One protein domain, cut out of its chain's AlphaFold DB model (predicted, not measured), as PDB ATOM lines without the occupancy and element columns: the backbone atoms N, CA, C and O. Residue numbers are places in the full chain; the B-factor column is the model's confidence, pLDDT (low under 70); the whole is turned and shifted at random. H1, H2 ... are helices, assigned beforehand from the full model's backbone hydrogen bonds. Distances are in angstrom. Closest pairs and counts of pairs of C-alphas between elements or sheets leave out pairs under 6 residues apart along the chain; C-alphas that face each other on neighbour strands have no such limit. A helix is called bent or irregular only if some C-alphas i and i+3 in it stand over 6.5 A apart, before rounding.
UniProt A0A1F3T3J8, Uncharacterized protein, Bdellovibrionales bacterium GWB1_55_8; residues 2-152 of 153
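Overview. This is residues 2 to 152 of the 153 residues of an uncharacterized protein of Bdellovibrionales bacterium GWB1_55_8 (UniProt A0A1F3T3J8). Three long helices, H2, H4 and H6, surround the long helix H1, which lies in the middle: H2 runs back along H1, H6 packs on another side of it, and H4 crosses it on a third. The short H3 folds back on the first part of H4, the small H5 makes the turn from H4 to H6, and the last part of H6, residues 143 to 151, sticks out with residue 152. The printed part has 151 residues, with six named helices, H1 to H6 in order along the chain, and no named strand; the class is all helix. It is compact, with a radius of gyration of the C-alphas of 16.7 A, and spans 53 by 37 by 30 A.

Along the chain. H1 is residues 2 to 27, 35.9 A long, with C-alpha 2 at (33.718, 34.764, 33.698). It is irregular, but only just: C-alphas 8 and 11 are 6.7 A apart. H2, the longest helix by residues, is residues 34 to 64, 44.1 A long, and ends with C-alpha 64 at (38.445, 44.271, 27.318). H3 is residues 73 to 82, 14.1 A long. H4 is residues 89 to 113, 35.9 A long. H5 is residues 116 to 119, 5.5 A long. H6 is residues 122 to 151, 43.7 A long, with C-alpha 151 at (32.099, 30.825, 54.393).

Arrangement. H1 is the hub and touches H2, H4 and H6. H1 and H2 form a helical hairpin at a shallow tilt of 21 degrees, opposite ways; their closest C-alphas, of Gly 21 and Gly 40, are 4.0 A apart. H6 touches H1 at a tilt of 37 degrees, only just steep, opposite ways, with the closest C-alphas, of Pro 12 and Cys 131, 4.5 A apart. H4 touches H1 at a steep tilt of 50 degrees, the same way; H1 touches H4 with residues 13 to 20 alone, and the closest C-alphas, of Phe 13 and Ser 104, are 5.7 A apart. H3 and H4 form a second helical hairpin at a shallow tilt of 33 degrees, only just short of steep, with the C-alphas of Ser 75 and Gly 96 closest at 4.1 A. H3 also touches H2, about perpendicular at 89 degrees, closest at the C-alphas of Asp 50 and Leu 73, 5.7 A apart. H5 is close to H1 but not clearly touching, with the C-alphas of Ala 23 and Leu 119 closest at 6.8 A. H2 and H4 are near each other, while H6 is apart from H2, H3 and H4. In H2, H3, H4 and H6 every O i to N i+4 pair is within hydrogen-bond range, in H1 20 of 22 are, and H5 is too short for such a pair.

Size, cuts and confidence. The C-alphas farthest apart, of Asp 30 and Arg 152, are 56.3 A apart. The printed part has no cut. The links H4 to H5 and H5 to H6 are tight, the other three are short, and no link is long. The mean pLDDT of the printed part is 91.1; residues 28 to 32 and residue 84 are under 70.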
ATOM      1  N   GLU A   2      34.408  34.765  34.998       89.50
ATOM      2  CA  GLU A   2      33.718  34.764  33.698       89.50
ATOM      3  C   GLU A   2      34.489  34.082  32.558       89.50
ATOM      4  O   GLU A   2      33.889  33.339  31.788       89.50
ATOM      5  N   LEU A   3      35.810  34.287  32.477       92.31
ATOM      6  CA  LEU A   3      36.669  33.611  31.497       92.31
ATOM      7  C   LEU A   3      36.634  32.091  31.663       92.31
ATOM      8  O   LEU A   3      36.425  31.361  30.697       92.31
ATOM      9  N   LEU A   4      36.794  31.627  32.904       92.38
ATOM     10  CA  LEU A   4      36.761  30.207  33.222       92.38
ATOM     11  C   LEU A   4      35.395  29.618  32.876       92.38
ATOM     12  O   LEU A   4      35.338  28.556  32.283       92.38
ATOM     13  N   GLU A   5      34.305  30.323  33.157       92.62
ATOM     14  CA  GLU A   5      32.949  29.891  32.809       92.62
ATOM     15  C   GLU A   5      32.730  29.782  31.285       92.62
ATOM     16  O   GLU A   5      32.142  28.805  30.833       92.62
ATOM     17  N   VAL A   6      33.258  30.707  30.469       94.69
ATOM     18  CA  VAL A   6      33.173  30.581  28.997       94.69
ATOM     19  C   VAL A   6      33.929  29.339  28.519       94.69
ATOM     20  O   VAL A   6      33.390  28.545  27.754       94.69
ATOM     21  N   VAL A   7      35.162  29.143  28.992       96.38
ATOM     22  CA  VAL A   7      36.026  28.039  28.539       96.38
ATOM     23  C   VAL A   7      35.540  26.684  29.050       96.38
ATOM     24  O   VAL A   7      35.593  25.695  28.326       96.38
ATOM     25  N   THR A   8      35.071  26.630  30.295       96.44
ATOM     26  CA  THR A   8      34.724  25.371  30.965       96.44
ATOM     27  C   THR A   8      33.249  25.023  30.880       96.44
ATOM     28  O   THR A   8      32.918  23.868  31.062       96.44
ATOM     29  N   ILE A   9      32.350  25.961  30.579       95.44
ATOM     30  CA  ILE A   9      30.908  25.680  30.494       95.44
ATOM     31  C   ILE A   9      30.377  26.055  29.113       95.44
ATOM     32  O   ILE A   9      29.848  25.189  28.418       95.44
ATOM     33  N   GLY A  10      30.585  27.304  28.688       96.12
ATOM     34  CA  GLY A  10      30.052  27.833  27.429       96.12
ATOM     35  C   GLY A  10      30.504  27.050  26.193       96.12
ATOM     36  O   GLY A  10      29.680  26.477  25.482       96.12
ATOM     37  N   LEU A  11      31.817  26.969  25.949       97.19
ATOM     38  CA  LEU A  11      32.369  26.251  24.793       97.19
ATOM     39  C   LEU A  11      32.025  24.747  24.803       97.19
ATOM     40  O   LEU A  11      31.608  24.243  23.756       97.19
ATOM     41  N   PRO A  12      32.102  24.024  25.942       98.12
ATOM     42  CA  PRO A  12      31.607  22.653  26.017       98.12
ATOM     43  C   PRO A  12      30.137  22.483  25.632       98.12
ATOM     44  O   PRO A  12      29.823  21.580  24.863       98.12
ATOM     45  N   PHE A  13      29.240  23.362  26.085       97.88
ATOM     46  CA  PHE A  13      27.830  23.298  25.689       97.88
ATOM     47  C   PHE A  13      27.626  23.516  24.190       97.88
ATOM     48  O   PHE A  13      26.807  22.826  23.585       97.88
ATOM     49  N   CYS A  14      28.398  24.411  23.568       98.00
ATOM     50  CA  CYS A  14      28.380  24.575  22.113       98.00
ATOM     51  C   CYS A  14      28.764  23.261  21.415       98.00
ATOM     52  O   CYS A  14      28.078  22.812  20.498       98.00
ATOM     53  N   CYS A  15      29.830  22.613  21.895       97.62
ATOM     54  CA  CYS A  15      30.299  21.338  21.362       97.62
ATOM     55  C   CYS A  15      29.250  20.228  21.507       97.62
ATOM     56  O   CYS A  15      28.981  19.528  20.533       97.62
ATOM     57  N   PHE A  16      28.598  20.105  22.669       97.56
ATOM     58  CA  PHE A  16      27.552  19.100  22.875       97.56
ATOM     59  C   PHE A  16      26.387  19.276  21.902       97.56
ATOM     60  O   PHE A  16      25.941  18.293  21.317       97.56
ATOM     61  N   LYS A  17      25.932  20.513  21.666       97.88
ATOM     62  CA  LYS A  17      24.864  20.807  20.697       97.88
ATOM     63  C   LYS A  17      25.261  20.455  19.266       97.88
ATOM     64  O   LYS A  17      24.498  19.786  18.575       97.88
ATOM     65  N   ILE A  18      26.465  20.842  18.841       97.25
ATOM     66  CA  ILE A  18      26.957  20.547  17.488       97.25
ATOM     67  C   ILE A  18      27.122  19.037  17.298       97.25
ATOM     68  O   ILE A  18      26.522  18.465  16.393       97.25
ATOM     69  N   LEU A  19      27.903  18.378  18.156       95.81
ATOM     70  CA  LEU A  19      28.205  16.954  18.008       95.81
ATOM     71  C   LEU A  19      26.969  16.080  18.234       95.81
ATOM     72  O   LEU A  19      26.762  15.125  17.492       95.81
ATOM     73  N   GLY A  20      26.113  16.426  19.199       94.94
ATOM     74  CA  GLY A  20      24.844  15.733  19.419       94.94
ATOM     75  C   GLY A  20      23.862  15.918  18.260       94.94
ATOM     76  O   GLY A  20      23.193  14.966  17.866       94.94
ATOM     77  N   GLY A  21      23.810  17.111  17.661       94.75
ATOM     78  CA  GLY A  21      23.016  17.368  16.461       94.75
ATOM     79  C   GLY A  21      23.515  16.585  15.243       94.75
ATOM     80  O   GLY A  21      22.715  15.971  14.543       94.75
ATOM     81  N   LEU A  22      24.833  16.529  15.022       93.12
ATOM     82  CA  LEU A  22      25.439  15.717  13.957       93.12
ATOM     83  C   LEU A  22      25.220  14.211  14.177       93.12
ATOM     84  O   LEU A  22      24.921  13.489  13.226       93.12
ATOM     85  N   ALA A  23      25.312  13.736  15.420       90.19
ATOM     86  CA  ALA A  23      24.994  12.353  15.769       90.19
ATOM     87  C   ALA A  23      23.516  12.023  15.485       90.19
ATOM     88  O   ALA A  23      23.208  10.978  14.918       90.19
ATOM     89  N   ALA A  24      22.593  12.942  15.793       89.69
ATOM     90  CA  ALA A  24      21.187  12.776  15.436       89.69
ATOM     91  C   ALA A  24      20.985  12.714  13.912       89.69
ATOM     92  O   ALA A  24      20.226  11.878  13.440       89.69
ATOM     93  N   LEU A  25      21.691  13.545  13.136       89.69
ATOM     94  CA  LEU A  25      21.590  13.556  11.670       89.69
ATOM     95  C   LEU A  25      22.176  12.311  10.997       89.69
ATOM     96  O   LEU A  25      21.667  11.883   9.965       89.69
ATOM     97  N   THR A  26      23.229  11.731  11.568       83.31
ATOM     98  CA  THR A  26      23.834  10.489  11.060       83.31
ATOM     99  C   THR A  26      22.969   9.271  11.373       83.31
ATOM    100  O   THR A  26      22.808   8.415  10.512       83.31
ATOM    101  N   TRP A  27      22.318   9.233  12.540       73.50
ATOM    102  CA  TRP A  27      21.408   8.143  12.915       73.50
ATOM    103  C   TRP A  27      20.187   8.006  11.981       73.50
ATOM    104  O   TRP A  27      19.688   6.910  11.745       73.50
ATOM    105  N   ILE A  28      19.729   9.111  11.395       63.84
ATOM    106  CA  ILE A  28      18.560   9.161  10.495       63.84
ATOM    107  C   ILE A  28      18.776   8.397   9.190       63.84
ATOM    108  O   ILE A  28      17.801   8.081   8.510       63.84
ATOM    109  N   GLN A  29      20.026   8.095   8.827       63.03
ATOM    110  CA  GLN A  29      20.324   7.397   7.578       63.03
ATOM    111  C   GLN A  29      19.694   5.996   7.517       63.03
ATOM    112  O   GLN A  29      19.393   5.542   6.416       63.03
ATOM    113  N   ASP A  30      19.419   5.374   8.669       64.62
ATOM    114  CA  ASP A  30      18.784   4.053   8.740       64.62
ATOM    115  C   ASP A  30      17.240   4.112   8.795       64.62
ATOM    116  O   ASP A  30      16.577   3.235   8.251       64.62
ATOM    117  N   GLU A  31      16.648   5.155   9.394       66.44
ATOM    118  CA  GLU A  31      15.189   5.337   9.549       66.44
ATOM    119  C   GLU A  31      14.830   6.835   9.418       66.44
ATOM    120  O   GLU A  31      14.939   7.603  10.389       66.44
ATOM    121  N   PRO A  32      14.414   7.307   8.225       68.00
ATOM    122  CA  PRO A  32      14.224   8.727   7.971       68.00
ATOM    123  C   PRO A  32      13.006   9.276   8.724       68.00
ATOM    124  O   PRO A  32      11.867   9.184   8.267       68.00
ATOM    125  N   SER A  33      13.247   9.918   9.870       85.00
ATOM    126  CA  SER A  33      12.221  10.659  10.605       85.00
ATOM    127  C   SER A  33      12.424  12.168  10.463       85.00
ATOM    128  O   SER A  33      13.408  12.745  10.923       85.00
ATOM    129  N   VAL A  34      11.442  12.836   9.848       87.88
ATOM    130  CA  VAL A  34      11.450  14.295   9.617       87.88
ATOM    131  C   VAL A  34      11.694  15.070  10.915       87.88
ATOM    132  O   VAL A  34      12.429  16.058  10.926       87.88
ATOM    133  N   LEU A  35      11.106  14.599  12.020       88.56
ATOM    134  CA  LEU A  35      11.260  15.217  13.332       88.56
ATOM    135  C   LEU A  35      12.716  15.197  13.804       88.56
ATOM    136  O   LEU A  35      13.235  16.227  14.223       88.56
ATOM    137  N   LEU A  36      13.382  14.045  13.731       87.12
ATOM    138  CA  LEU A  36      14.757  13.914  14.192       87.12
ATOM    139  C   LEU A  36      15.711  14.726  13.313       87.12
ATOM    140  O   LEU A  36      16.645  15.329  13.838       87.12
ATOM    141  N   THR A  37      15.431  14.828  12.006       90.62
ATOM    142  CA  THR A  37      16.220  15.663  11.087       90.62
ATOM    143  C   THR A  37      16.122  17.118  11.500       90.62
ATOM    144  O   THR A  37      17.135  17.801  11.632       90.62
ATOM    145  N   ALA A  38      14.899  17.585  11.760       92.88
ATOM    146  CA  ALA A  38      14.670  18.941  12.226       92.88
ATOM    147  C   ALA A  38      15.384  19.200  13.562       92.88
ATOM    148  O   ALA A  38      16.073  20.210  13.687       92.88
ATOM    149  N   VAL A  39      15.293  18.279  14.531       91.94
ATOM    150  CA  VAL A  39      15.990  18.406  15.822       91.94
ATOM    151  C   VAL A  39      17.507  18.476  15.633       91.94
ATOM    152  O   VAL A  39      18.147  19.364  16.193       91.94
ATOM    153  N   GLY A  40      18.081  17.590  14.816       93.88
ATOM    154  CA  GLY A  40      19.515  17.572  14.533       93.88
ATOM    155  C   GLY A  40      20.005  18.881  13.912       93.88
ATOM    156  O   GLY A  40      20.955  19.483  14.412       93.88
ATOM    157  N   VAL A  41      19.308  19.382  12.884       96.06
ATOM    158  CA  VAL A  41      19.614  20.680  12.253       96.06
ATOM    159  C   VAL A  41      19.506  21.826  13.259       96.06
ATOM    160  O   VAL A  41      20.395  22.677  13.311       96.06
ATOM    161  N   VAL A  42      18.452  21.848  14.080       96.31
ATOM    162  CA  VAL A  42      18.255  22.886  15.102       96.31
ATOM    163  C   VAL A  42      19.388  22.870  16.124       96.31
ATOM    164  O   VAL A  42      19.922  23.930  16.436       96.31
ATOM    165  N   PHE A  43      19.810  21.705  16.617       96.69
ATOM    166  CA  PHE A  43      20.917  21.616  17.570       96.69
ATOM    167  C   PHE A  43      22.253  22.049  16.973       96.69
ATOM    168  O   PHE A  43      22.984  22.793  17.628       96.69
ATOM    169  N   VAL A  44      22.548  21.678  15.724       97.44
ATOM    170  CA  VAL A  44      23.748  22.176  15.037       97.44
ATOM    171  C   VAL A  44      23.693  23.698  14.903       97.44
ATOM    172  O   VAL A  44      24.651  24.378  15.266       97.44
ATOM    173  N   ALA A  45      22.568  24.253  14.443       97.56
ATOM    174  CA  ALA A  45      22.406  25.694  14.283       97.56
ATOM    175  C   ALA A  45      22.536  26.447  15.620       97.56
ATOM    176  O   ALA A  45      23.277  27.427  15.700       97.56
ATOM    177  N   LEU A  46      21.872  25.970  16.678       97.00
ATOM    178  CA  LEU A  46      21.984  26.537  18.024       97.00
ATOM    179  C   LEU A  46      23.424  26.475  18.534       97.00
ATOM    180  O   LEU A  46      23.951  27.483  18.991       97.00
ATOM    181  N   GLY A  47      24.084  25.323  18.399       98.00
ATOM    182  CA  GLY A  47      25.463  25.146  18.837       98.00
ATOM    183  C   GLY A  47      26.453  26.054  18.105       98.00
ATOM    184  O   GLY A  47      27.350  26.605  18.738       98.00
ATOM    185  N   LEU A  48      26.270  26.277  16.798       98.31
ATOM    186  CA  LEU A  48      27.084  27.216  16.019       98.31
ATOM    187  C   LEU A  48      26.856  28.671  16.444       98.31
ATOM    188  O   LEU A  48      27.814  29.429  16.598       98.31
ATOM    189  N   LEU A  49      25.601  29.073  16.657       97.75
ATOM    190  CA  LEU A  49      25.274  30.427  17.110       97.75
ATOM    191  C   LEU A  49      25.800  30.688  18.528       97.75
ATOM    192  O   LEU A  49      26.398  31.735  18.778       97.75
ATOM    193  N   ASP A  50      25.657  29.721  19.432       97.62
ATOM    194  CA  ASP A  50      26.230  29.794  20.775       97.62
ATOM    195  C   ASP A  50      27.758  29.824  20.740       97.62
ATOM    196  O   ASP A  50      28.367  30.543  21.534       97.62
ATOM    197  N   PHE A  51      28.387  29.097  19.810       98.00
ATOM    198  CA  PHE A  51      29.837  29.124  19.625       98.00
ATOM    199  C   PHE A  51      30.314  30.517  19.211       98.00
ATOM    200  O   PHE A  51      31.287  31.018  19.768       98.00
ATOM    201  N   LEU A  52      29.602  31.182  18.295       97.62
ATOM    202  CA  LEU A  52      29.899  32.565  17.918       97.62
ATOM    203  C   LEU A  52      29.756  33.515  19.114       97.62
ATOM    204  O   LEU A  52      30.651  34.321  19.367       97.62
ATOM    205  N   ILE A  53      28.673  33.399  19.887       96.94
ATOM    206  CA  ILE A  53      28.441  34.227  21.081       96.94
ATOM    207  C   ILE A  53      29.548  34.010  22.122       96.94
ATOM    208  O   ILE A  53      30.134  34.976  22.618       96.94
ATOM    209  N   ASN A  54      29.878  32.755  22.430       97.19
ATOM    210  CA  ASN A  54      30.921  32.412  23.396       97.19
ATOM    211  C   ASN A  54      32.318  32.787  22.894       97.19
ATOM    212  O   ASN A  54      33.135  33.245  23.687       97.19
ATOM    213  N   GLY A  55      32.580  32.683  21.590       97.31
ATOM    214  CA  GLY A  55      33.814  33.154  20.963       97.31
ATOM    215  C   GLY A  55      33.984  34.668  21.087       97.31
ATOM    216  O   GLY A  55      35.037  35.139  21.513       97.31
ATOM    217  N   LEU A  56      32.932  35.445  20.809       97.31
ATOM    218  CA  LEU A  56      32.941  36.900  21.001       97.31
ATOM    219  C   LEU A  56      33.105  37.282  22.480       97.31
ATOM    220  O   LEU A  56      33.856  38.205  22.805       97.31
ATOM    221  N   ASN A  57      32.453  36.559  23.392       96.75
ATOM    222  CA  ASN A  57      32.630  36.755  24.830       96.75
ATOM    223  C   ASN A  57      34.042  36.384  25.304       96.75
ATOM    224  O   ASN A  57      34.598  37.085  26.143       96.75
ATOM    225  N   LEU A  58      34.655  35.341  24.745       96.94
ATOM    226  CA  LEU A  58      36.039  34.978  25.034       96.94
ATOM    227  C   LEU A  58      37.002  36.077  24.571       96.94
ATOM    228  O   LEU A  58      37.817  36.548  25.358       96.94
ATOM    229  N   ILE A  59      36.869  36.532  23.322       97.50
ATOM    230  CA  ILE A  59      37.710  37.597  22.758       97.50
ATOM    231  C   ILE A  59      37.544  38.895  23.554       97.50
ATOM    232  O   ILE A  59      38.531  39.514  23.941       97.50
ATOM    233  N   SER A  60      36.308  39.304  23.847       96.69
ATOM    234  CA  SER A  60      36.053  40.513  24.640       96.69
ATOM    235  C   SER A  60      36.567  40.402  26.074       96.69
ATOM    236  O   SER A  60      37.110  41.373  26.588       96.69
ATOM    237  N   LEU A  61      36.501  39.232  26.710       95.88
ATOM    238  CA  LEU A  61      37.117  39.025  28.020       95.88
ATOM    239  C   LEU A  61      38.643  39.138  27.967       95.88
ATOM    240  O   LEU A  61      39.229  39.727  28.872       95.88
ATOM    241  N   LEU A  62      39.281  38.618  26.917       96.25
ATOM    242  CA  LEU A  62      40.735  38.695  26.750       96.25
ATOM    243  C   LEU A  62      41.217  40.117  26.425       96.25
ATOM    244  O   LEU A  62      42.261  40.528  26.922       96.25
ATOM    245  N   LEU A  63      40.469  40.868  25.612       97.06
ATOM    246  CA  LEU A  63      40.873  42.201  25.146       97.06
ATOM    247  C   LEU A  63      40.360  43.348  26.026       97.06
ATOM    248  O   LEU A  63      41.030  44.366  26.164       97.06
ATOM    249  N   LEU A  64      39.158  43.212  26.592       96.50
ATOM    250  CA  LEU A  64      38.445  44.271  27.318       96.50
ATOM    251  C   LEU A  64      38.221  43.938  28.799       96.50
ATOM    252  O   LEU A  64      37.717  44.785  29.536       96.50
ATOM    253  N   GLY A  65      38.526  42.712  29.240       94.12
ATOM    254  CA  GLY A  65      38.333  42.274  30.625       94.12
ATOM    255  C   GLY A  65      36.871  42.087  31.050       94.12
ATOM    256  O   GLY A  65      36.613  41.903  32.236       94.12
ATOM    257  N   ARG A  66      35.908  42.142  30.117       93.31
ATOM    258  CA  ARG A  66      34.465  42.004  30.394       93.31
ATOM    259  C   ARG A  66      33.712  41.347  29.237       93.31
ATOM    260  O   ARG A  66      34.094  41.529  28.082       93.31
ATOM    261  N   ARG A  67      32.608  40.655  29.538       92.12
ATOM    262  CA  ARG A  67      31.672  40.140  28.520       92.12
ATOM    263  C   ARG A  67      30.893  41.275  27.853       92.12
ATOM    264  O   ARG A  67      30.548  42.268  28.497       92.12
ATOM    265  N   VAL A  68      30.585  41.108  26.568       93.25
ATOM    266  CA  VAL A  68      29.802  42.078  25.772       93.25
ATOM    267  C   VAL A  68      28.446  41.528  25.326       93.25
ATOM    268  O   VAL A  68      27.556  42.313  25.003       93.25
ATOM    269  N   LEU A  69      28.266  40.205  25.351       92.50
ATOM    270  CA  LEU A  69      27.020  39.509  25.031       92.50
ATOM    271  C   LEU A  69      26.554  38.657  26.220       92.50
ATOM    272  O   LEU A  69      27.328  38.353  27.131       92.50
ATOM    273  N   ASP A  70      25.288  38.231  26.185       91.56
ATOM    274  CA  ASP A  70      24.783  37.199  27.098       91.56
ATOM    275  C   ASP A  70      25.465  35.836  26.819       91.56
ATOM    276  O   ASP A  70      26.219  35.695  25.857       91.56
ATOM    277  N   ALA A  71      25.247  34.830  27.674       89.25
ATOM    278  CA  ALA A  71      26.005  33.572  27.629       89.25
ATOM    279  C   ALA A  71      25.620  32.631  26.467       89.25
ATOM    280  O   ALA A  71      26.450  31.843  26.016       89.25
ATOM    281  N   CYS A  72      24.379  32.714  25.980       94.00
ATOM    282  CA  CYS A  72      23.850  31.877  24.902       94.00
ATOM    283  C   CYS A  72      22.784  32.620  24.084       94.00
ATOM    284  O   CYS A  72      22.226  33.636  24.520       94.00
ATOM    285  N   LEU A  73      22.463  32.095  22.901       93.44
ATOM    286  CA  LEU A  73      21.459  32.646  21.996       93.44
ATOM    287  C   LEU A  73      20.085  32.717  22.660       93.44
ATOM    288  O   LEU A  73      19.384  33.720  22.524       93.44
ATOM    289  N   LEU A  74      19.704  31.674  23.399       90.62
ATOM    290  CA  LEU A  74      18.395  31.614  24.041       90.62
ATOM    291  C   LEU A  74      18.223  32.743  25.061       90.62
ATOM    292  O   LEU A  74      17.185  33.400  25.091       90.62
ATOM    293  N   SER A  75      19.272  33.039  25.828       89.81
ATOM    294  CA  SER A  75      19.300  34.190  26.726       89.81
ATOM    295  C   SER A  75      19.137  35.515  25.973       89.81
ATOM    296  O   SER A  75      18.345  36.357  26.398       89.81
ATOM    297  N   VAL A  76      19.825  35.701  24.838       89.38
ATOM    298  CA  VAL A  76      19.698  36.917  24.010       89.38
ATOM    299  C   VAL A  76      18.262  37.094  23.506       89.38
ATOM    300  O   VAL A  76      17.695  38.189  23.589       89.38
ATOM    301  N   VAL A  77      17.657  36.020  22.995       89.94
ATOM    302  CA  VAL A  77      16.296  36.034  22.445       89.94
ATOM    303  C   VAL A  77      15.271  36.307  23.542       89.94
ATOM    304  O   VAL A  77      14.463  37.227  23.409       89.94
ATOM    305  N   LEU A  78      15.322  35.563  24.648       87.06
ATOM    306  CA  LEU A  78      14.344  35.693  25.726       87.06
ATOM    307  C   LEU A  78      14.456  37.025  26.453       87.06
ATOM    308  O   LEU A  78      13.433  37.617  26.783       87.06
ATOM    309  N   ARG A  79      15.665  37.567  26.627       85.69
ATOM    310  CA  ARG A  79      15.832  38.929  27.138       85.69
ATOM    311  C   ARG A  79      15.156  39.957  26.228       85.69
ATOM    312  O   ARG A  79      14.502  40.876  26.718       85.69
ATOM    313  N   ARG A  80      15.282  39.808  24.904       86.75
ATOM    314  CA  ARG A  80      14.660  40.720  23.932       86.75
ATOM    315  C   ARG A  80      13.135  40.615  23.917       86.75
ATOM    316  O   ARG A  80      12.485  41.639  23.736       86.75
ATOM    317  N   ILE A  81      12.578  39.425  24.135       82.31
ATOM    318  CA  ILE A  81      11.130  39.217  24.304       82.31
ATOM    319  C   ILE A  81      10.662  39.799  25.643       82.31
ATOM    320  O   ILE A  81       9.668  40.519  25.697       82.31
ATOM    321  N   GLY A  82      11.426  39.557  26.709       75.38
ATOM    322  CA  GLY A  82      11.143  40.013  28.066       75.38
ATOM    323  C   GLY A  82      11.020  41.529  28.205       75.38
ATOM    324  O   GLY A  82      10.268  41.988  29.060       75.38
ATOM    325  N   ARG A  83      11.656  42.306  27.313       71.81
ATOM    326  CA  ARG A  83      11.477  43.768  27.204       71.81
ATOM    327  C   ARG A  83      10.029  44.212  27.020       71.81
ATOM    328  O   ARG A  83       9.705  45.347  27.347       71.81
ATOM    329  N   PHE A  84       9.180  43.338  26.488       69.06
ATOM    330  CA  PHE A  84       7.765  43.610  26.244       69.06
ATOM    331  C   PHE A  84       6.854  43.014  27.325       69.06
ATOM    332  O   PHE A  84       5.638  42.986  27.162       69.06
ATOM    333  N   THR A  85       7.427  42.526  28.428       71.44
ATOM    334  CA  THR A  85       6.694  41.887  29.526       71.44
ATOM    335  C   THR A  85       6.888  42.648  30.836       71.44
ATOM    336  O   THR A  85       7.854  43.388  30.997       71.44
ATOM    337  N   ALA A  86       5.990  42.440  31.801       70.81
ATOM    338  CA  ALA A  86       6.051  43.089  33.114       70.81
ATOM    339  C   ALA A  86       7.156  42.540  34.046       70.81
ATOM    340  O   ALA A  86       7.350  43.063  35.143       70.81
ATOM    341  N   HIS A  87       7.864  41.474  33.651       70.62
ATOM    342  CA  HIS A  87       8.900  40.853  34.478       70.62
ATOM    343  C   HIS A  87      10.284  41.484  34.245       70.62
ATOM    344  O   HIS A  87      10.591  41.887  33.123       70.62
ATOM    345  N   PRO A  88      11.163  41.523  35.268       74.38
ATOM    346  CA  PRO A  88      12.514  42.060  35.116       74.38
ATOM    347  C   PRO A  88      13.311  41.326  34.027       74.38
ATOM    348  O   PRO A  88      13.324  40.093  33.999       74.38
ATOM    349  N   GLU A  89      14.059  42.063  33.187       76.25
ATOM    350  CA  GLU A  89      14.927  41.485  32.135       76.25
ATOM    351  C   GLU A  89      15.854  40.378  32.678       76.25
ATOM    352  O   GLU A  89      16.167  39.416  31.976       76.25
ATOM    353  N   ALA A  90      16.276  40.498  33.942       81.00
ATOM    354  CA  ALA A  90      17.149  39.538  34.607       81.00
ATOM    355  C   ALA A  90      16.540  38.129  34.713       81.00
ATOM    356  O   ALA A  90      17.271  37.158  34.530       81.00
ATOM    357  N   HIS A  91      15.229  38.005  34.955       86.31
ATOM    358  CA  HIS A  91      14.567  36.700  35.084       86.31
ATOM    359  C   HIS A  91      14.503  35.966  33.743       86.31
ATOM    360  O   HIS A  91      14.791  34.777  33.678       86.31
ATOM    361  N   TRP A  92      14.190  36.676  32.656       87.12
ATOM    362  CA  TRP A  92      14.163  36.087  31.313       87.12
ATOM    363  C   TRP A  92      15.542  35.640  30.844       87.12
ATOM    364  O   TRP A  92      15.677  34.594  30.210       87.12
ATOM    365  N   ARG A  93      16.570  36.420  31.189       87.50
ATOM    366  CA  ARG A  93      17.964  36.064  30.933       87.50
ATOM    367  C   ARG A  93      18.352  34.776  31.666       87.50
ATOM    368  O   ARG A  93      18.912  33.869  31.062       87.50
ATOM    369  N   ASP A  94      18.019  34.685  32.952       89.62
ATOM    370  CA  ASP A  94      18.303  33.504  33.773       89.62
ATOM    371  C   ASP A  94      17.528  32.261  33.306       89.62
ATOM    372  O   ASP A  94      18.085  31.168  33.192       89.62
ATOM    373  N   PHE A  95      16.264  32.436  32.921       91.06
ATOM    374  CA  PHE A  95      15.458  31.370  32.332       91.06
ATOM    375  C   PHE A  95      16.046  30.867  31.003       91.06
ATOM    376  O   PHE A  95      16.117  29.660  30.767       91.06
ATOM    377  N   GLY A  96      16.545  31.770  30.153       92.62
ATOM    378  CA  GLY A  96      17.243  31.397  28.921       92.62
ATOM    379  C   GLY A  96      18.534  30.625  29.180       92.62
ATOM    380  O   GLY A  96      18.756  29.587  28.562       92.62
ATOM    381  N   ASN A  97      19.347  31.077  30.136       93.00
ATOM    382  CA  ASN A  97      20.573  30.378  30.527       93.00
ATOM    383  C   ASN A  97      20.283  28.981  31.098       93.00
ATOM    384  O   ASN A  97      20.909  28.004  30.696       93.00
ATOM    385  N   SER A  98      19.327  28.863  32.020       94.44
ATOM    386  CA  SER A  98      18.970  27.579  32.642       94.44
ATOM    387  C   SER A  98      18.343  26.596  31.652       94.44
ATOM    388  O   SER A  98      18.630  25.401  31.712       94.44
ATOM    389  N   THR A  99      17.555  27.085  30.693       95.06
ATOM    390  CA  THR A  99      17.023  26.251  29.607       95.06
ATOM    391  C   THR A  99      18.142  25.756  28.690       95.06
ATOM    392  O   THR A  99      18.154  24.585  28.318       95.06
ATOM    393  N   ASP A 100      19.123  26.605  28.371       95.88
ATOM    394  CA  ASP A 100      20.288  26.206  27.578       95.88
ATOM    395  C   ASP A 100      21.126  25.114  28.266       95.88
ATOM    396  O   ASP A 100      21.528  24.126  27.643       95.88
ATOM    397  N   VAL A 101      21.326  25.264  29.579       95.88
ATOM    398  CA  VAL A 101      21.978  24.270  30.439       95.88
ATOM    399  C   VAL A 101      21.209  22.946  30.404       95.88
ATOM    400  O   VAL A 101      21.810  21.894  30.176       95.88
ATOM    401  N   LEU A 102      19.885  22.987  30.599       96.69
ATOM    402  CA  LEU A 102      19.028  21.800  30.581       96.69
ATOM    403  C   LEU A 102      19.124  21.065  29.240       96.69
ATOM    404  O   LEU A 102      19.365  19.859  29.224       96.69
ATOM    405  N   LEU A 103      18.984  21.787  28.125       96.69
ATOM    406  CA  LEU A 103      19.079  21.212  26.782       96.69
ATOM    407  C   LEU A 103      20.446  20.566  26.542       96.69
ATOM    408  O   LEU A 103      20.520  19.443  26.044       96.69
ATOM    409  N   SER A 104      21.524  21.236  26.947       97.44
ATOM    410  CA  SER A 104      22.887  20.719  26.792       97.44
ATOM    411  C   SER A 104      23.095  19.426  27.588       97.44
ATOM    412  O   SER A 104      23.626  18.452  27.053       97.44
ATOM    413  N   PHE A 105      22.618  19.361  28.835       97.44
ATOM    414  CA  PHE A 105      22.690  18.132  29.630       97.44
ATOM    415  C   PHE A 105      21.773  17.023  29.117       97.44
ATOM    416  O   PHE A 105      22.161  15.859  29.175       97.44
ATOM    417  N   MET A 106      20.598  17.350  28.577       97.31
ATOM    418  CA  MET A 106      19.740  16.363  27.918       97.31
ATOM    419  C   MET A 106      20.451  15.711  26.729       97.31
ATOM    420  O   MET A 106      20.401  14.491  26.592       97.31
ATOM    421  N   ILE A 107      21.149  16.499  25.905       96.12
ATOM    422  CA  ILE A 107      21.935  15.971  24.784       96.12
ATOM    423  C   ILE A 107      23.014  15.014  25.294       96.12
ATOM    424  O   ILE A 107      23.106  13.888  24.808       96.12
ATOM    425  N   VAL A 108      23.784  15.416  26.312       96.75
ATOM    426  CA  VAL A 108      24.810  14.552  26.922       96.75
ATOM    427  C   VAL A 108      24.193  13.264  27.473       96.75
ATOM    428  O   VAL A 108      24.698  12.177  27.197       96.75
ATOM    429  N   ALA A 109      23.085  13.362  28.209       96.75
ATOM    430  CA  ALA A 109      22.408  12.216  28.808       96.75
ATOM    431  C   ALA A 109      21.894  11.228  27.753       96.75
ATOM    432  O   ALA A 109      22.052  10.021  27.925       96.75
ATOM    433  N   VAL A 110      21.325  11.716  26.648       93.94
ATOM    434  CA  VAL A 110      20.881  10.865  25.535       93.94
ATOM    435  C   VAL A 110      22.077  10.220  24.837       93.94
ATOM    436  O   VAL A 110      22.075   9.006  24.645       93.94
ATOM    437  N   MET A 111      23.114  10.999  24.513       93.81
ATOM    438  CA  MET A 111      24.315  10.510  23.828       93.81
ATOM    439  C   MET A 111      25.014   9.394  24.611       93.81
ATOM    440  O   MET A 111      25.380   8.367  24.039       93.81
ATOM    441  N   VAL A 112      25.161   9.572  25.926       94.75
ATOM    442  CA  VAL A 112      25.758   8.569  26.816       94.75
ATOM    443  C   VAL A 112      24.789   7.410  27.051       94.75
ATOM    444  O   VAL A 112      25.150   6.255  26.848       94.75
ATOM    445  N   GLY A 113      23.548   7.700  27.447       93.81
ATOM    446  CA  GLY A 113      22.575   6.693  27.874       93.81
ATOM    447  C   GLY A 113      22.117   5.752  26.762       93.81
ATOM    448  O   GLY A 113      21.764   4.607  27.039       93.81
ATOM    449  N   LYS A 114      22.141   6.201  25.504       89.94
ATOM    450  CA  LYS A 114      21.852   5.363  24.330       89.94
ATOM    451  C   LYS A 114      23.105   4.779  23.672       89.94
ATOM    452  O   LYS A 114      22.973   4.023  22.716       89.94
ATOM    453  N   GLY A 115      24.303   5.101  24.166       88.88
ATOM    454  CA  GLY A 115      25.563   4.620  23.590       88.88
ATOM    455  C   GLY A 115      25.906   5.232  22.227       88.88
ATOM    456  O   GLY A 115      26.690   4.657  21.475       88.88
ATOM    457  N   PHE A 116      25.352   6.403  21.896       88.81
ATOM    458  CA  PHE A 116      25.562   7.064  20.602       88.81
ATOM    459  C   PHE A 116      26.967   7.637  20.419       88.81
ATOM    460  O   PHE A 116      27.352   7.963  19.300       88.81
ATOM    461  N   LEU A 117      27.774   7.698  21.478       89.69
ATOM    462  CA  LEU A 117      29.190   8.053  21.366       89.69
ATOM    463  C   LEU A 117      29.974   7.109  20.444       89.69
ATOM    464  O   LEU A 117      30.951   7.539  19.844       89.69
ATOM    465  N   ASN A 118      29.515   5.866  20.270       87.38
ATOM    466  CA  ASN A 118      30.131   4.905  19.351       87.38
ATOM    467  C   ASN A 118      29.962   5.285  17.869       87.38
ATOM    468  O   ASN A 118      30.666   4.747  17.021       87.38
ATOM    469  N   LEU A 119      29.027   6.188  17.558       82.50
ATOM    470  CA  LEU A 119      28.766   6.684  16.204       82.50
ATOM    471  C   LEU A 119      29.592   7.936  15.876       82.50
ATOM    472  O   LEU A 119      29.614   8.389  14.734       82.50
ATOM    473  N   VAL A 120      30.252   8.524  16.876       87.25
ATOM    474  CA  VAL A 120      31.043   9.742  16.711       87.25
ATOM    475  C   VAL A 120      32.447   9.363  16.217       87.25
ATOM    476  O   VAL A 120      33.089   8.515  16.837       87.25
ATOM    477  N   PRO A 121      32.964   9.994  15.142       89.25
ATOM    478  CA  PRO A 121      34.325   9.748  14.665       89.25
ATOM    479  C   PRO A 121      35.384   9.959  15.762       89.25
ATOM    480  O   PRO A 121      35.185  10.817  16.630       89.25
ATOM    481  N   PRO A 122      36.528   9.249  15.731       90.50
ATOM    482  CA  PRO A 122      37.528   9.291  16.804       90.50
ATOM    483  C   PRO A 122      38.009  10.706  17.163       90.50
ATOM    484  O   PRO A 122      38.112  11.049  18.342       90.50
ATOM    485  N   GLU A 123      38.246  11.554  16.162       91.38
ATOM    486  CA  GLU A 123      38.635  12.955  16.349       91.38
ATOM    487  C   GLU A 123      37.559  13.784  17.068       91.38
ATOM    488  O   GLU A 123      37.865  14.563  17.975       91.38
ATOM    489  N   ALA A 124      36.288  13.580  16.725       93.75
ATOM    490  CA  ALA A 124      35.167  14.255  17.366       93.75
ATOM    491  C   ALA A 124      34.887  13.688  18.768       93.75
ATOM    492  O   ALA A 124      34.456  14.426  19.655       93.75
ATOM    493  N   LEU A 125      35.195  12.410  19.009       94.31
ATOM    494  CA  LEU A 125      35.081  11.781  20.322       94.31
ATOM    495  C   LEU A 125      36.125  12.327  21.305       94.31
ATOM    496  O   LEU A 125      35.805  12.593  22.464       94.31
ATOM    497  N   ALA A 126      37.363  12.553  20.852       95.88
ATOM    498  CA  ALA A 126      38.393  13.196  21.667       95.88
ATOM    499  C   ALA A 126      37.974  14.617  22.085       95.88
ATOM    500  O   ALA A 126      38.119  15.000  23.253       95.88
ATOM    501  N   LEU A 127      37.390  15.376  21.151       96.31
ATOM    502  CA  LEU A 127      36.824  16.693  21.428       96.31
ATOM    503  C   LEU A 127      35.649  16.612  22.415       96.31
ATOM    504  O   LEU A 127      35.647  17.339  23.407       96.31
ATOM    505  N   TRP A 128      34.703  15.692  22.202       96.69
ATOM    506  CA  TRP A 128      33.579  15.454  23.112       96.69
ATOM    507  C   TRP A 128      34.060  15.179  24.539       96.69
ATOM    508  O   TRP A 128      33.622  15.840  25.480       96.69
ATOM    509  N   ASN A 129      34.999  14.245  24.705       96.81
ATOM    510  CA  ASN A 129      35.550  13.879  26.009       96.81
ATOM    511  C   ASN A 129      36.246  15.064  26.683       96.81
ATOM    512  O   ASN A 129      36.059  15.297  27.877       96.81
ATOM    513  N   THR A 130      36.989  15.857  25.913       97.31
ATOM    514  CA  THR A 130      37.607  17.094  26.401       97.31
ATOM    515  C   THR A 130      36.546  18.075  26.905       97.31
ATOM    516  O   THR A 130      36.671  18.616  28.005       97.31
ATOM    517  N   CYS A 131      35.457  18.255  26.155       97.81
ATOM    518  CA  CYS A 131      34.334  19.089  26.566       97.81
ATOM    519  C   CYS A 131      33.634  18.554  27.823       97.81
ATOM    520  O   CYS A 131      33.330  19.349  28.707       97.81
ATOM    521  N   VAL A 132      33.436  17.239  27.959       97.31
ATOM    522  CA  VAL A 132      32.894  16.626  29.187       97.31
ATOM    523  C   VAL A 132      33.785  16.934  30.388       97.31
ATOM    524  O   VAL A 132      33.284  17.412  31.405       97.31
ATOM    525  N   VAL A 133      35.098  16.726  30.268       97.75
ATOM    526  CA  VAL A 133      36.056  17.010  31.348       97.75
ATOM    527  C   VAL A 133      35.988  18.477  31.758       97.75
ATOM    528  O   VAL A 133      35.810  18.780  32.939       97.75
ATOM    529  N   PHE A 134      36.070  19.396  30.795       97.94
ATOM    530  CA  PHE A 134      35.982  20.823  31.086       97.94
ATOM    531  C   PHE A 134      34.634  21.212  31.696       97.94
ATOM    532  O   PHE A 134      34.628  21.970  32.660       97.94
ATOM    533  N   ASN A 135      33.521  20.654  31.213       97.44
ATOM    534  CA  ASN A 135      32.188  20.929  31.746       97.44
ATOM    535  C   ASN A 135      32.032  20.506  33.204       97.44
ATOM    536  O   ASN A 135      31.577  21.298  34.032       97.44
ATOM    537  N   VAL A 136      32.481  19.296  33.540       96.75
ATOM    538  CA  VAL A 136      32.454  18.791  34.916       96.75
ATOM    539  C   VAL A 136      33.357  19.631  35.820       96.75
ATOM    540  O   VAL A 136      32.938  20.018  36.914       96.75
ATOM    541  N   LEU A 137      34.564  19.981  35.359       95.94
ATOM    542  CA  LEU A 137      35.466  20.870  36.097       95.94
ATOM    543  C   LEU A 137      34.843  22.251  36.319       95.94
ATOM    544  O   LEU A 137      34.867  22.759  37.437       95.94
ATOM    545  N   GLY A 138      34.252  22.847  35.284       94.44
ATOM    546  CA  GLY A 138      33.588  24.147  35.354       94.44
ATOM    547  C   GLY A 138      32.432  24.156  36.347       94.44
ATOM    548  O   GLY A 138      32.359  25.038  37.207       94.44
ATOM    549  N   ALA A 139      31.570  23.139  36.293       92.00
ATOM    550  CA  ALA A 139      30.466  22.967  37.232       92.00
ATOM    551  C   ALA A 139      30.970  22.801  38.678       92.00
ATOM    552  O   ALA A 139      30.485  23.482  39.588       92.00
ATOM    553  N   GLY A 140      31.984  21.955  38.887       94.19
ATOM    554  CA  GLY A 140      32.598  21.728  40.195       94.19
ATOM    555  C   GLY A 140      33.236  22.992  40.773       94.19
ATOM    556  O   GLY A 140      32.944  23.370  41.909       94.19
ATOM    557  N   LEU A 141      34.042  23.698  39.977       93.56
ATOM    558  CA  LEU A 141      34.694  24.950  40.371       93.56
ATOM    559  C   LEU A 141      33.679  26.056  40.676       93.56
ATOM    560  O   LEU A 141      33.846  26.789  41.651       93.56
ATOM    561  N   SER A 142      32.614  26.165  39.880       90.25
ATOM    562  CA  SER A 142      31.532  27.125  40.117       90.25
ATOM    563  C   SER A 142      30.811  26.850  41.441       90.25
ATOM    564  O   SER A 142      30.622  27.756  42.266       90.25
ATOM    565  N   ARG A 143      30.475  25.579  41.700       90.62
ATOM    566  CA  ARG A 143      29.801  25.170  42.937       90.62
ATOM    567  C   ARG A 143      30.694  25.371  44.159       90.62
ATOM    568  O   ARG A 143      30.246  25.946  45.151       90.62
ATOM    569  N   PHE A 144      31.954  24.956  44.070       91.75
ATOM    570  CA  PHE A 144      32.947  25.133  45.124       91.75
ATOM    571  C   PHE A 144      33.195  26.615  45.425       91.75
ATOM    572  O   PHE A 144      33.150  27.029  46.581       91.75
ATOM    573  N   GLY A 145      33.368  27.442  44.390       89.94
ATOM    574  CA  GLY A 145      33.563  28.883  44.540       89.94
ATOM    575  C   GLY A 145      32.375  29.577  45.209       89.94
ATOM    576  O   GLY A 145      32.571  30.441  46.063       89.94
ATOM    577  N   THR A 146      31.148  29.175  44.873       88.81
ATOM    578  CA  THR A 146      29.933  29.665  45.545       88.81
ATOM    579  C   THR A 146      29.912  29.271  47.025       88.81
ATOM    580  O   THR A 146      29.628  30.112  47.874       88.81
ATOM    581  N   SER A 147      30.278  28.028  47.352       91.88
ATOM    582  CA  SER A 147      30.354  27.564  48.743       91.88
ATOM    583  C   SER A 147      31.418  28.315  49.549       91.88
ATOM    584  O   SER A 147      31.128  28.774  50.647       91.88
ATOM    585  N   LEU A 148      32.615  28.524  48.995       92.12
ATOM    586  CA  LEU A 148      33.680  29.278  49.665       92.12
ATOM    587  C   LEU A 148      33.282  30.722  49.977       92.12
ATOM    588  O   LEU A 148      33.613  31.229  51.046       92.12
ATOM    589  N   LYS A 149      32.578  31.392  49.057       90.94
ATOM    590  CA  LYS A 149      32.077  32.754  49.291       90.94
ATOM    591  C   LYS A 149      31.089  32.809  50.453       90.94
ATOM    592  O   LYS A 149      31.100  33.789  51.178       90.94
ATOM    593  N   ALA A 150      30.288  31.763  50.656       88.69
ATOM    594  CA  ALA A 150      29.362  31.688  51.785       88.69
ATOM    595  C   ALA A 150      30.074  31.525  53.145       88.69
ATOM    596  O   ALA A 150      29.526  31.939  54.160       88.69
ATOM    597  N   PHE A 151      31.285  30.950  53.173       88.25
ATOM    598  CA  PHE A 151      32.099  30.825  54.393       88.25
ATOM    599  C   PHE A 151      32.980  32.044  54.682       88.25
ATOM    600  O   PHE A 151      33.411  32.228  55.817       88.25
ATOM    601  N   ARG A 152      33.267  32.871  53.672       73.69
ATOM    602  CA  ARG A 152      33.932  34.167  53.846       73.69
ATOM    603  C   ARG A 152      32.892  35.217  54.241       73.69
ATOM    604  O   ARG A 152      32.531  36.058  53.421       73.69
TER     605      ARG A 152